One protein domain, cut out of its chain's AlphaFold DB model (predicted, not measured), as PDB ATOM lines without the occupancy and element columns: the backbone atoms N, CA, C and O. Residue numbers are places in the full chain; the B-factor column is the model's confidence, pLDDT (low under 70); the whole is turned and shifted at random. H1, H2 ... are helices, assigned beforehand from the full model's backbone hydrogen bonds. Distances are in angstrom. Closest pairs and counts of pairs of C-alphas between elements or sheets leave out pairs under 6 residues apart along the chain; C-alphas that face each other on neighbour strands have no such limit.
ATOM      1  N   THR A  21     -25.826 -74.031  44.683       61.12
ATOM      2  CA  THR A  21     -25.406 -73.130  43.590       61.12
ATOM      3  C   THR A  21     -25.847 -71.674  43.804       61.12
ATOM      4  O   THR A  21     -25.171 -70.745  43.362       61.12
ATOM      5  N   GLU A  22     -26.973 -71.471  44.490       63.82
ATOM      6  CA  GLU A  22     -27.537 -70.165  44.828       63.82
ATOM      7  C   GLU A  22     -26.652 -69.381  45.808       63.82
ATOM      8  O   GLU A  22     -26.359 -68.207  45.569       63.82
ATOM      9  N   ALA A  23     -26.141 -70.036  46.857       72.12
ATOM     10  CA  ALA A  23     -25.247 -69.406  47.825       72.12
ATOM     11  C   ALA A  23     -23.917 -68.978  47.191       72.12
ATOM     12  O   ALA A  23     -23.345 -67.967  47.587       72.12
ATOM     13  N   CYS A  24     -23.443 -69.699  46.170       74.05
ATOM     14  CA  CYS A  24     -22.196 -69.369  45.484       74.05
ATOM     15  C   CYS A  24     -22.264 -68.007  44.773       74.05
ATOM     16  O   CYS A  24     -21.354 -67.188  44.907       74.05
ATOM     17  N   LEU A  25     -23.367 -67.734  44.065       77.18
ATOM     18  CA  LEU A  25     -23.574 -66.440  43.410       77.18
ATOM     19  C   LEU A  25     -23.726 -65.311  44.433       77.18
ATOM     20  O   LEU A  25     -23.150 -64.240  44.243       77.18
ATOM     21  N   SER A  26     -24.455 -65.559  45.523       83.98
ATOM     22  CA  SER A  26     -24.595 -64.610  46.633       83.98
ATOM     23  C   SER A  26     -23.244 -64.301  47.280       83.98
ATOM     24  O   SER A  26     -22.889 -63.135  47.425       83.98
ATOM     25  N   PHE A  27     -22.437 -65.325  47.565       85.56
ATOM     26  CA  PHE A  27     -21.084 -65.176  48.093       85.56
ATOM     27  C   PHE A  27     -20.200 -64.350  47.158       85.56
ATOM     28  O   PHE A  27     -19.589 -63.382  47.601       85.56
ATOM     29  N   ALA A  28     -20.154 -64.692  45.865       84.15
ATOM     30  CA  ALA A  28     -19.345 -63.966  44.888       84.15
ATOM     31  C   ALA A  28     -19.770 -62.493  44.792       84.15
ATOM     32  O   ALA A  28     -18.916 -61.608  44.731       84.15
ATOM     33  N   ARG A  29     -21.080 -62.221  44.847       86.95
ATOM     34  CA  ARG A  29     -21.626 -60.861  44.830       86.95
ATOM     35  C   ARG A  29     -21.238 -60.062  46.068       86.95
ATOM     36  O   ARG A  29     -20.687 -58.972  45.923       86.95
ATOM     37  N   THR A  30     -21.463 -60.606  47.264       91.95
ATOM     38  CA  THR A  30     -21.086 -59.945  48.519       91.95
ATOM     39  C   THR A  30     -19.577 -59.742  48.598       91.95
ATOM     40  O   THR A  30     -19.113 -58.672  48.991       91.95
ATOM     41  N   TYR A  31     -18.795 -60.723  48.147       91.09
ATOM     42  CA  TYR A  31     -17.347 -60.609  48.036       91.09
ATOM     43  C   TYR A  31     -16.928 -59.465  47.098       91.09
ATOM     44  O   TYR A  31     -16.116 -58.625  47.481       91.09
ATOM     45  N   GLY A  32     -17.544 -59.349  45.918       90.45
ATOM     46  CA  GLY A  32     -17.349 -58.202  45.027       90.45
ATOM     47  C   GLY A  32     -17.713 -56.871  45.695       90.45
ATOM     48  O   GLY A  32     -16.941 -55.915  45.630       90.45
ATOM     49  N   ALA A  33     -18.838 -56.812  46.415       93.41
ATOM     50  CA  ALA A  33     -19.277 -55.613  47.130       93.41
ATOM     51  C   ALA A  33     -18.278 -55.169  48.213       93.41
ATOM     52  O   ALA A  33     -18.013 -53.971  48.350       93.41
ATOM     53  N   ILE A  34     -17.667 -56.114  48.938       93.90
ATOM     54  CA  ILE A  34     -16.574 -55.845  49.886       93.90
ATOM     55  C   ILE A  34     -15.410 -55.161  49.159       93.90
ATOM     56  O   ILE A  34     -14.966 -54.096  49.594       93.90
ATOM     57  N   LEU A  35     -14.971 -55.715  48.028       92.43
ATOM     58  CA  LEU A  35     -13.807 -55.238  47.273       92.43
ATOM     59  C   LEU A  35     -13.985 -53.866  46.621       92.43
ATOM     60  O   LEU A  35     -12.992 -53.191  46.367       92.43
ATOM     61  N   THR A  36     -15.221 -53.394  46.426       92.02
ATOM     62  CA  THR A  36     -15.462 -52.004  45.986       92.02
ATOM     63  C   THR A  36     -14.954 -50.958  46.983       92.02
ATOM     64  O   THR A  36     -14.878 -49.776  46.651       92.02
ATOM     65  N   LEU A  37     -14.675 -51.366  48.231       92.31
ATOM     66  CA  LEU A  37     -14.326 -50.507  49.366       92.31
ATOM     67  C   LEU A  37     -15.354 -49.402  49.676       92.31
ATOM     68  O   LEU A  37     -15.043 -48.449  50.403       92.31
ATOM     69  N   ARG A  38     -16.578 -49.520  49.151       94.93
ATOM     70  CA  ARG A  38     -17.670 -48.558  49.327       94.93
ATOM     71  C   ARG A  38     -18.762 -49.149  50.210       94.93
ATOM     72  O   ARG A  38     -19.374 -50.165  49.877       94.93
ATOM     73  N   ARG A  39     -19.072 -48.448  51.303       96.75
ATOM     74  CA  ARG A  39     -20.122 -48.849  52.253       96.75
ATOM     75  C   ARG A  39     -21.505 -48.898  51.615       96.75
ATOM     76  O   ARG A  39     -22.275 -49.791  51.925       96.75
ATOM     77  N   THR A  40     -21.797 -47.998  50.677       95.83
ATOM     78  CA  THR A  40     -23.091 -47.951  49.981       95.83
ATOM     79  C   THR A  40     -23.368 -49.219  49.171       95.83
ATOM     80  O   THR A  40     -24.460 -49.769  49.271       95.83
ATOM     81  N   PHE A  41     -22.379 -49.716  48.420       94.34
ATOM     82  CA  PHE A  41     -22.503 -50.968  47.670       94.34
ATOM     83  C   PHE A  41     -22.614 -52.169  48.605       94.34
ATOM     84  O   PHE A  41     -23.503 -52.997  48.422       94.34
ATOM     85  N   LEU A  42     -21.776 -52.224  49.644       96.41
ATOM     86  CA  LEU A  42     -21.839 -53.285  50.646       96.41
ATOM     87  C   LEU A  42     -23.202 -53.327  51.350       96.41
ATOM     88  O   LEU A  42     -23.819 -54.378  51.452       96.41
ATOM     89  N   HIS A  43     -23.713 -52.191  51.819       97.12
ATOM     90  CA  HIS A  43     -25.010 -52.127  52.496       97.12
ATOM     91  C   HIS A  43     -26.179 -52.408  51.563       97.12
ATOM     92  O   HIS A  43     -27.156 -53.010  52.013       97.12
ATOM     93  N   GLY A  44     -26.092 -51.973  50.303       95.29
ATOM     94  CA  GLY A  44     -27.062 -52.307  49.264       95.29
ATOM     95  C   GLY A  44     -27.140 -53.816  49.061       95.29
ATOM     96  O   GLY A  44     -28.230 -54.380  49.130       95.29
ATOM     97  N   ASP A  45     -25.986 -54.474  48.936       94.34
ATOM     98  CA  ASP A  45     -25.902 -55.929  48.830       94.34
ATOM     99  C   ASP A  45     -26.455 -56.620  50.091       94.34
ATOM    100  O   ASP A  45     -27.395 -57.404  50.008       94.34
ATOM    101  N   LEU A  46     -25.995 -56.251  51.288       95.63
ATOM    102  CA  LEU A  46     -26.445 -56.876  52.540       95.63
ATOM    103  C   LEU A  46     -27.943 -56.691  52.839       95.63
ATOM    104  O   LEU A  46     -28.526 -57.460  53.606       95.63
ATOM    105  N   SER A  47     -28.590 -55.685  52.246       95.55
ATOM    106  CA  SER A  47     -30.027 -55.456  52.441       95.55
ATOM    107  C   SER A  47     -30.895 -56.522  51.785       95.55
ATOM    108  O   SER A  47     -31.985 -56.778  52.289       95.55
ATOM    109  N   GLN A  48     -30.408 -57.200  50.740       91.19
ATOM    110  CA  GLN A  48     -31.138 -58.315  50.124       91.19
ATOM    111  C   GLN A  48     -31.240 -59.535  51.059       91.19
ATOM    112  O   GLN A  48     -32.136 -60.358  50.902       91.19
ATOM    113  N   PHE A  49     -30.345 -59.627  52.049       90.89
ATOM    114  CA  PHE A  49     -30.282 -60.716  53.025       90.89
ATOM    115  C   PHE A  49     -30.899 -60.348  54.379       90.89
ATOM    116  O   PHE A  49     -30.763 -61.106  55.332       90.89
ATOM    117  N   TYR A  50     -31.545 -59.180  54.493       93.58
ATOM    118  CA  TYR A  50     -32.080 -58.669  55.762       93.58
ATOM    119  C   TYR A  50     -31.035 -58.635  56.893       93.58
ATOM    120  O   TYR A  50     -31.368 -58.851  58.057       93.58
ATOM    121  N   ALA A  51     -29.771 -58.340  56.553       94.43
ATOM    122  CA  ALA A  51     -28.668 -58.378  57.506       94.43
ATOM    123  C   ALA A  51     -28.920 -57.466  58.718       94.43
ATOM    124  O   ALA A  51     -29.224 -56.270  58.578       94.43
ATOM    125  N   THR A  52     -28.736 -58.039  59.904       96.69
ATOM    126  CA  THR A  52     -28.801 -57.364  61.200       96.69
ATOM    127  C   THR A  52     -27.719 -56.291  61.327       96.69
ATOM    128  O   THR A  52     -26.726 -56.266  60.596       96.69
ATOM    129  N   VAL A  53     -27.871 -55.394  62.307       97.10
ATOM    130  CA  VAL A  53     -26.859 -54.362  62.602       97.10
ATOM    131  C   VAL A  53     -25.497 -54.996  62.913       97.10
ATOM    132  O   VAL A  53     -24.475 -54.516  62.428       97.10
ATOM    133  N   ALA A  54     -25.478 -56.098  63.668       97.37
ATOM    134  CA  ALA A  54     -24.246 -56.799  64.018       97.37
ATOM    135  C   ALA A  54     -23.560 -57.423  62.790       97.37
ATOM    136  O   ALA A  54     -22.346 -57.295  62.640       97.37
ATOM    137  N   GLU A  55     -24.328 -58.038  61.887       95.39
ATOM    138  CA  GLU A  55     -23.796 -58.610  60.643       95.39
ATOM    139  C   GLU A  55     -23.245 -57.524  59.718       95.39
ATOM    140  O   GLU A  55     -22.146 -57.672  59.188       95.39
ATOM    141  N   ARG A  56     -23.945 -56.390  59.581       97.54
ATOM    142  CA  ARG A  56     -23.451 -55.250  58.793       97.54
ATOM    143  C   ARG A  56     -22.104 -54.769  59.312       97.54
ATOM    144  O   ARG A  56     -21.168 -54.666  58.529       97.54
ATOM    145  N   VAL A  57     -21.976 -54.566  60.622       97.45
ATOM    146  CA  VAL A  57     -20.703 -54.171  61.246       97.45
ATOM    147  C   VAL A  57     -19.608 -55.222  61.018       97.45
ATOM    148  O   VAL A  57     -18.449 -54.866  60.818       97.45
ATOM    149  N   ALA A  58     -19.939 -56.516  61.020       97.53
ATOM    150  CA  ALA A  58     -18.964 -57.567  60.730       97.53
ATOM    151  C   ALA A  58     -18.430 -57.474  59.289       97.53
ATOM    152  O   ALA A  58     -17.218 -57.479  59.083       97.53
ATOM    153  N   PHE A  59     -19.310 -57.317  58.299       96.58
ATOM    154  CA  PHE A  59     -18.909 -57.153  56.899       96.58
ATOM    155  C   PHE A  59     -18.154 -55.846  56.635       96.58
ATOM    156  O   PHE A  59     -17.223 -55.814  55.834       96.58
ATOM    157  N   GLU A  60     -18.512 -54.774  57.336       97.61
ATOM    158  CA  GLU A  60     -17.776 -53.512  57.296       97.61
ATOM    159  C   GLU A  60     -16.331 -53.666  57.762       97.61
ATOM    160  O   GLU A  60     -15.430 -53.147  57.109       97.61
ATOM    161  N   LYS A  61     -16.100 -54.427  58.839       97.74
ATOM    162  CA  LYS A  61     -14.746 -54.734  59.317       97.74
ATOM    163  C   LYS A  61     -13.946 -55.529  58.291       97.74
ATOM    164  O   LYS A  61     -12.772 -55.246  58.101       97.74
ATOM    165  N   ILE A  62     -14.577 -56.478  57.594       94.77
ATOM    166  CA  ILE A  62     -13.918 -57.210  56.499       94.77
ATOM    167  C   ILE A  62     -13.522 -56.241  55.377       94.77
ATOM    168  O   ILE A  62     -12.407 -56.308  54.865       94.77
ATOM    169  N   GLN A  63     -14.405 -55.309  55.009       95.02
ATOM    170  CA  GLN A  63     -14.089 -54.282  54.015       95.02
ATOM    171  C   GLN A  63     -12.956 -53.351  54.477       95.02
ATOM    172  O   GLN A  63     -12.119 -52.968  53.659       95.02
ATOM    173  N   ASP A  64     -12.896 -53.011  55.765       95.67
ATOM    174  CA  ASP A  64     -11.801 -52.217  56.322       95.67
ATOM    175  C   ASP A  64     -10.469 -52.983  56.286       95.67
ATOM    176  O   ASP A  64      -9.476 -52.400  55.858       95.67
ATOM    177  N   CYS A  65     -10.452 -54.294  56.569       94.15
ATOM    178  CA  CYS A  65      -9.257 -55.132  56.381       94.15
ATOM    179  C   CYS A  65      -8.703 -55.027  54.948       94.15
ATOM    180  O   CYS A  65      -7.506 -54.835  54.755       94.15
ATOM    181  N   PHE A  66      -9.565 -55.093  53.927       92.09
ATOM    182  CA  PHE A  66      -9.128 -54.921  52.534       92.09
ATOM    183  C   PHE A  66      -8.629 -53.504  52.226       92.09
ATOM    184  O   PHE A  66      -7.733 -53.341  51.397       92.09
ATOM    185  N   ARG A  67      -9.189 -52.475  52.875       91.75
ATOM    186  CA  ARG A  67      -8.724 -51.089  52.725       91.75
ATOM    187  C   ARG A  67      -7.331 -50.898  53.329       91.75
ATOM    188  O   ARG A  67      -6.517 -50.203  52.728       91.75
ATOM    189  N   GLU A  68      -7.068 -51.501  54.485       94.11
ATOM    190  CA  GLU A  68      -5.797 -51.400  55.215       94.11
ATOM    191  C   GLU A  68      -4.647 -52.136  54.513       94.11
ATOM    192  O   GLU A  68      -3.537 -51.615  54.430       94.11
ATOM    193  N   GLU A  69      -4.919 -53.311  53.945       89.10
ATOM    194  CA  GLU A  69      -3.940 -54.130  53.211       89.10
ATOM    195  C   GLU A  69      -3.478 -53.501  51.877       89.10
ATOM    196  O   GLU A  69      -2.411 -53.818  51.344       89.10
ATOM    197  N   GLY A  70      -4.281 -52.592  51.319       87.48
ATOM    198  CA  GLY A  70      -3.950 -51.830  50.119       87.48
ATOM    199  C   GLY A  70      -4.214 -52.550  48.789       87.48
ATOM    200  O   GLY A  70      -4.742 -53.660  48.700       87.48
ATOM    201  N   GLN A  71      -3.845 -51.874  47.697       85.85
ATOM    202  CA  GLN A  71      -4.298 -52.215  46.342       85.85
ATOM    203  C   GLN A  71      -3.839 -53.596  45.853       85.85
ATOM    204  O   GLN A  71      -4.572 -54.276  45.134       85.85
ATOM    205  N   LYS A  72      -2.647 -54.048  46.265       88.77
ATOM    206  CA  LYS A  72      -2.117 -55.365  45.881       88.77
ATOM    207  C   LYS A  72      -3.034 -56.495  46.354       88.77
ATOM    208  O   LYS A  72      -3.300 -57.422  45.592       88.77
ATOM    209  N   THR A  73      -3.539 -56.403  47.580       87.42
ATOM    210  CA  THR A  73      -4.429 -57.407  48.174       87.42
ATOM    211  C   THR A  73      -5.772 -57.444  47.448       87.42
ATOM    212  O   THR A  73      -6.261 -58.530  47.135       87.42
ATOM    213  N   ILE A  74      -6.315 -56.282  47.081       88.47
ATOM    214  CA  ILE A  74      -7.572 -56.162  46.326       88.47
ATOM    215  C   ILE A  74      -7.470 -56.810  44.940       88.47
ATOM    216  O   ILE A  74      -8.433 -57.413  44.488       88.47
ATOM    217  N   ILE A  75      -6.308 -56.738  44.282       87.99
ATOM    218  CA  ILE A  75      -6.091 -57.354  42.963       87.99
ATOM    219  C   ILE A  75      -5.828 -58.861  43.079       87.99
ATOM    220  O   ILE A  75      -6.383 -59.656  42.320       87.99
ATOM    221  N   LEU A  76      -4.969 -59.273  44.015       89.99
ATOM    222  CA  LEU A  76      -4.533 -60.668  44.108       89.99
ATOM    223  C   LEU A  76      -5.615 -61.594  44.665       89.99
ATOM    224  O   LEU A  76      -5.716 -62.733  44.218       89.99
ATOM    225  N   ASN A  77      -6.428 -61.144  45.621       88.32
ATOM    226  CA  ASN A  77      -7.406 -62.030  46.255       88.32
ATOM    227  C   ASN A  77      -8.482 -62.549  45.276       88.32
ATOM    228  O   ASN A  77      -8.706 -63.760  45.263       88.32
ATOM    229  N   PRO A  78      -9.082 -61.725  44.396       87.42
ATOM    230  CA  PRO A  78      -9.968 -62.206  43.336       87.42
ATOM    231  C   PRO A  78      -9.303 -63.201  42.392       87.42
ATOM    232  O   PRO A  78      -9.931 -64.175  41.991       87.42
ATOM    233  N   GLN A  79      -8.030 -62.986  42.047       88.10
ATOM    234  CA  GLN A  79      -7.283 -63.901  41.181       88.10
ATOM    235  C   GLN A  79      -7.056 -65.251  41.861       88.10
ATOM    236  O   GLN A  79      -7.267 -66.295  41.243       88.10
ATOM    237  N   ILE A  80      -6.682 -65.236  43.142       87.79
ATOM    238  CA  ILE A  80      -6.540 -66.444  43.958       87.79
ATOM    239  C   ILE A  80      -7.887 -67.164  44.036       87.79
ATOM    240  O   ILE A  80      -7.962 -68.351  43.731       87.79
ATOM    241  N   MET A  81      -8.967 -66.449  44.351       86.12
ATOM    242  CA  MET A  81     -10.311 -67.017  44.429       86.12
ATOM    243  C   MET A  81     -10.761 -67.630  43.095       86.12
ATOM    244  O   MET A  81     -11.226 -68.767  43.067       86.12
ATOM    245  N   LEU A  82     -10.554 -66.930  41.977       84.76
ATOM    246  CA  LEU A  82     -10.844 -67.454  40.646       84.76
ATOM    247  C   LEU A  82     -10.008 -68.705  40.340       84.76
ATOM    248  O   LEU A  82     -10.537 -69.673  39.803       84.76
ATOM    249  N   SER A  83      -8.725 -68.722  40.709       85.97
ATOM    250  CA  SER A  83      -7.864 -69.894  40.505       85.97
ATOM    251  C   SER A  83      -8.334 -71.113  41.306       85.97
ATOM    252  O   SER A  83      -8.297 -72.226  40.783       85.97
ATOM    253  N   LEU A  84      -8.855 -70.904  42.522       83.06
ATOM    254  CA  LEU A  84      -9.458 -71.957  43.339       83.06
ATOM    255  C   LEU A  84     -10.739 -72.489  42.690       83.06
ATOM    256  O   LEU A  84     -10.897 -73.698  42.570       83.06
ATOM    257  N   TYR A  85     -11.615 -71.611  42.193       77.40
ATOM    258  CA  TYR A  85     -12.815 -72.029  41.461       77.40
ATOM    259  C   TYR A  85     -12.498 -72.773  40.162       77.40
ATOM    260  O   TYR A  85     -13.202 -73.705  39.775       77.40
ATOM    261  N   LEU A  86     -11.423 -72.387  39.477       80.71
ATOM    262  CA  LEU A  86     -10.998 -73.026  38.238       80.71
ATOM    263  C   LEU A  86     -10.129 -74.274  38.454       80.71
ATOM    264  O   LEU A  86      -9.752 -74.910  37.461       80.71
ATOM    265  N   SER A  87      -9.830 -74.642  39.703       79.41
ATOM    266  CA  SER A  87      -9.061 -75.843  40.015       79.41
ATOM    267  C   SER A  87      -9.834 -77.098  39.580       79.41
ATOM    268  O   SER A  87     -11.065 -77.122  39.676       79.41
ATOM    269  N   PRO A  88      -9.164 -78.159  39.096       77.88
ATOM    270  CA  PRO A  88      -9.833 -79.391  38.670       77.88
ATOM    271  C   PRO A  88     -10.771 -79.983  39.730       77.88
ATOM    272  O   PRO A  88     -11.833 -80.503  39.394       77.88
ATOM    273  N   GLU A  89     -10.400 -79.875  41.005       75.68
ATOM    274  CA  GLU A  89     -11.181 -80.331  42.154       75.68
ATOM    275  C   GLU A  89     -12.492 -79.550  42.273       75.68
ATOM    276  O   GLU A  89     -13.556 -80.147  42.446       75.68
ATOM    277  N   CYS A  90     -12.423 -78.226  42.120       73.52
ATOM    278  CA  CYS A  90     -13.581 -77.350  42.186       73.52
ATOM    279  C   CYS A  90     -14.470 -77.500  40.942       73.52
ATOM    280  O   CYS A  90     -15.681 -77.620  41.086       73.52
ATOM    281  N   LYS A  91     -13.891 -77.619  39.733       72.83
ATOM    282  CA  LYS A  91     -14.637 -77.881  38.478       72.83
ATOM    283  C   LYS A  91     -15.348 -79.219  38.448       72.83
ATOM    284  O   LYS A  91     -16.421 -79.342  37.864       72.83
ATOM    285  N   LYS A  92     -14.745 -80.247  39.045       72.58
ATOM    286  CA  LYS A  92     -15.393 -81.553  39.186       72.58
ATOM    287  C   LYS A  92     -16.669 -81.441  40.020       72.58
ATOM    288  O   LYS A  92     -17.586 -82.236  39.833       72.58
ATOM    289  N   TYR A  93     -16.699 -80.477  40.934       65.41
ATOM    290  CA  TYR A  93     -17.786 -80.289  41.870       65.41
ATOM    291  C   TYR A  93     -18.836 -79.276  41.384       65.41
ATOM    292  O   TYR A  93     -20.009 -79.613  41.230       65.41
ATOM    293  N   TYR A  94     -18.417 -78.050  41.083       66.66
ATOM    294  CA  TYR A  94     -19.246 -77.024  40.472       66.66
ATOM    295  C   TYR A  94     -19.227 -77.208  38.959       66.66
ATOM    296  O   TYR A  94     -18.210 -76.976  38.308       66.66
ATOM    297  N   GLY A  95     -20.355 -77.625  38.386       69.39
ATOM    298  CA  GLY A  95     -20.478 -77.780  36.937       69.39
ATOM    299  C   GLY A  95     -20.020 -76.528  36.170       69.39
ATOM    300  O   GLY A  95     -20.146 -75.401  36.653       69.39
ATOM    301  N   ASN A  96     -19.523 -76.729  34.946       73.34
ATOM    302  CA  ASN A  96     -18.901 -75.681  34.121       73.34
ATOM    303  C   ASN A  96     -19.749 -74.399  33.960       73.34
ATOM    304  O   ASN A  96     -19.184 -73.316  33.815       73.34
ATOM    305  N   ASP A  97     -21.083 -74.503  33.992       73.67
ATOM    306  CA  ASP A  97     -21.995 -73.352  33.893       73.67
ATOM    307  C   ASP A  97     -21.862 -72.383  35.079       73.67
ATOM    308  O   ASP A  97     -21.766 -71.169  34.885       73.67
ATOM    309  N   LEU A  98     -21.795 -72.907  36.309       73.31
ATOM    310  CA  LEU A  98     -21.660 -72.070  37.500       73.31
ATOM    311  C   LEU A  98     -20.308 -71.354  37.511       73.31
ATOM    312  O   LEU A  98     -20.241 -70.157  37.775       73.31
ATOM    313  N   LEU A  99     -19.239 -72.068  37.163       73.64
ATOM    314  CA  LEU A  99     -17.899 -71.491  37.113       73.64
ATOM    315  C   LEU A  99     -17.781 -70.363  36.096       73.64
ATOM    316  O   LEU A  99     -17.145 -69.350  36.379       73.64
ATOM    317  N   LYS A 100     -18.439 -70.506  34.940       78.34
ATOM    318  CA  LYS A 100     -18.497 -69.444  33.939       78.34
ATOM    319  C   LYS A 100     -19.197 -68.197  34.487       78.34
ATOM    320  O   LYS A 100     -18.661 -67.103  34.349       78.34
ATOM    321  N   LYS A 101     -20.331 -68.353  35.183       77.78
ATOM    322  CA  LYS A 101     -21.050 -67.230  35.817       77.78
ATOM    323  C   LYS A 101     -20.198 -66.502  36.861       77.78
ATOM    324  O   LYS A 101     -20.206 -65.274  36.898       77.78
ATOM    325  N   ILE A 102     -19.449 -67.243  37.684       76.68
ATOM    326  CA  ILE A 102     -18.526 -66.659  38.671       76.68
ATOM    327  C   ILE A 102     -17.406 -65.889  37.967       76.68
ATOM    328  O   ILE A 102     -17.117 -64.751  38.329       76.68
ATOM    329  N   GLN A 103     -16.788 -66.494  36.950       76.73
ATOM    330  CA  GLN A 103     -15.725 -65.862  36.173       76.73
ATOM    331  C   GLN A 103     -16.209 -64.567  35.506       76.73
ATOM    332  O   GLN A 103     -15.533 -63.545  35.609       76.73
ATOM    333  N   ASP A 104     -17.384 -64.586  34.874       80.07
ATOM    334  CA  ASP A 104     -17.980 -63.409  34.235       80.07
ATOM    335  C   ASP A 104     -18.246 -62.289  35.258       80.07
ATOM    336  O   ASP A 104     -17.942 -61.126  34.993       80.07
ATOM    337  N   PHE A 105     -18.744 -62.629  36.453       75.96
ATOM    338  CA  PHE A 105     -18.995 -61.660  37.525       75.96
ATOM    339  C   PHE A 105     -17.706 -61.036  38.089       75.96
ATOM    340  O   PHE A 105     -17.614 -59.815  38.252       75.96
ATOM    341  N   LEU A 106     -16.682 -61.852  38.366       72.55
ATOM    342  CA  LEU A 106     -15.395 -61.362  38.873       72.55
ATOM    343  C   LEU A 106     -14.677 -60.489  37.837       72.55
ATOM    344  O   LEU A 106     -14.095 -59.465  38.189       72.55
ATOM    345  N   ASN A 107     -14.771 -60.844  36.553       76.08
ATOM    346  CA  ASN A 107     -14.223 -60.032  35.470       76.08
ATOM    347  C   ASN A 107     -14.913 -58.668  35.357       76.08
ATOM    348  O   ASN A 107     -14.228 -57.681  35.111       76.08
ATOM    349  N   GLN A 108     -16.230 -58.589  35.577       71.32
ATOM    350  CA  GLN A 108     -16.939 -57.303  35.636       71.32
ATOM    351  C   GLN A 108     -16.479 -56.446  36.823       71.32
ATOM    352  O   GLN A 108     -16.346 -55.236  36.683       71.32
ATOM    353  N   SER A 109     -16.191 -57.067  37.972       62.54
ATOM    354  CA  SER A 109     -15.741 -56.355  39.179       62.54
ATOM    355  C   SER A 109     -14.304 -55.816  39.077       62.54
ATOM    356  O   SER A 109     -13.955 -54.887  39.794       62.54
ATOM    357  N   ASN A 110     -13.478 -56.363  38.176       53.33
ATOM    358  CA  ASN A 110     -12.132 -55.851  37.877       53.33
ATOM    359  C   ASN A 110     -12.133 -54.629  36.932       53.33
ATOM    360  O   ASN A 110     -11.060 -54.158  36.549       53.33
ATOM    361  N   ILE A 111     -13.302 -54.122  36.526       38.96
ATOM    362  CA  ILE A 111     -13.418 -52.949  35.656       38.96
ATOM    363  C   ILE A 111     -13.709 -51.707  36.519       38.96
ATOM    364  O   ILE A 111     -14.844 -51.492  36.929       38.96
ATOM    365  N   HIS A 112     -12.662 -50.886  36.684       40.35
ATOM    366  CA  HIS A 112     -12.618 -49.504  37.203       40.35
ATOM    367  C   HIS A 112     -12.779 -49.253  38.713       40.35
ATOM    368  O   HIS A 112     -13.920 -49.146  39.217       40.35
TER     369      HIS A 112
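What this domain is: This is residues 21 to 112 of the 112 residues of the protein "ABPBG26" of Mus musculus (UniProt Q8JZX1). The longest helix, H3, crosses one end of a triangle of helices H1, H4 and H6, with H2 folded back beside H1 and H5 at the other end. The triangle is an up-and-down bundle, each helix running against the one before. The 92 printed residues hold six named helices, H1 to H6: all helix, compact, radius of gyration of the C-alphas 13.7 A, spans 37 by 30 by 21 A.

How they stand to each other: H3, residues 53 to 69, touches H1, residues 21 to 35, through residues 59 to 66 and 34 to 35 alone, at a steep tilt of 57 degrees; the closest C-alphas, Ile 34 and Gln 63, are 5.1 A apart. H2, residues 39 to 47, forms a hairpin with H1, touching its residues 29 to 34 alone; closest C-alphas Ala 33 and Leu 42, 4.9 A. H6, residues 96 to 109, touches H4, residues 71 to 85; closest C-alphas Tyr 85 and Leu 99, 6.7 A. H5, residues 88 to 93, is apart from H1. Every O i to N i+4 pair is within hydrogen-bond range in H2, H3 and H6, against 10 of 11 in H1, 9 of 11 in H4 and 1 of 2 in H5.

Where its parts are: H3 spans 24.8 A from C-alpha 53 at (-26.859, -54.362, 62.602); H6 spans 20.2 A, ending at C-alpha 109 at (-15.741, -56.355, 39.179).

The domain as a whole: The printed part has no cut, its links are tight, and pLDDT is under 70 at residues 21 to 22, 93 to 95 and 109 to 112.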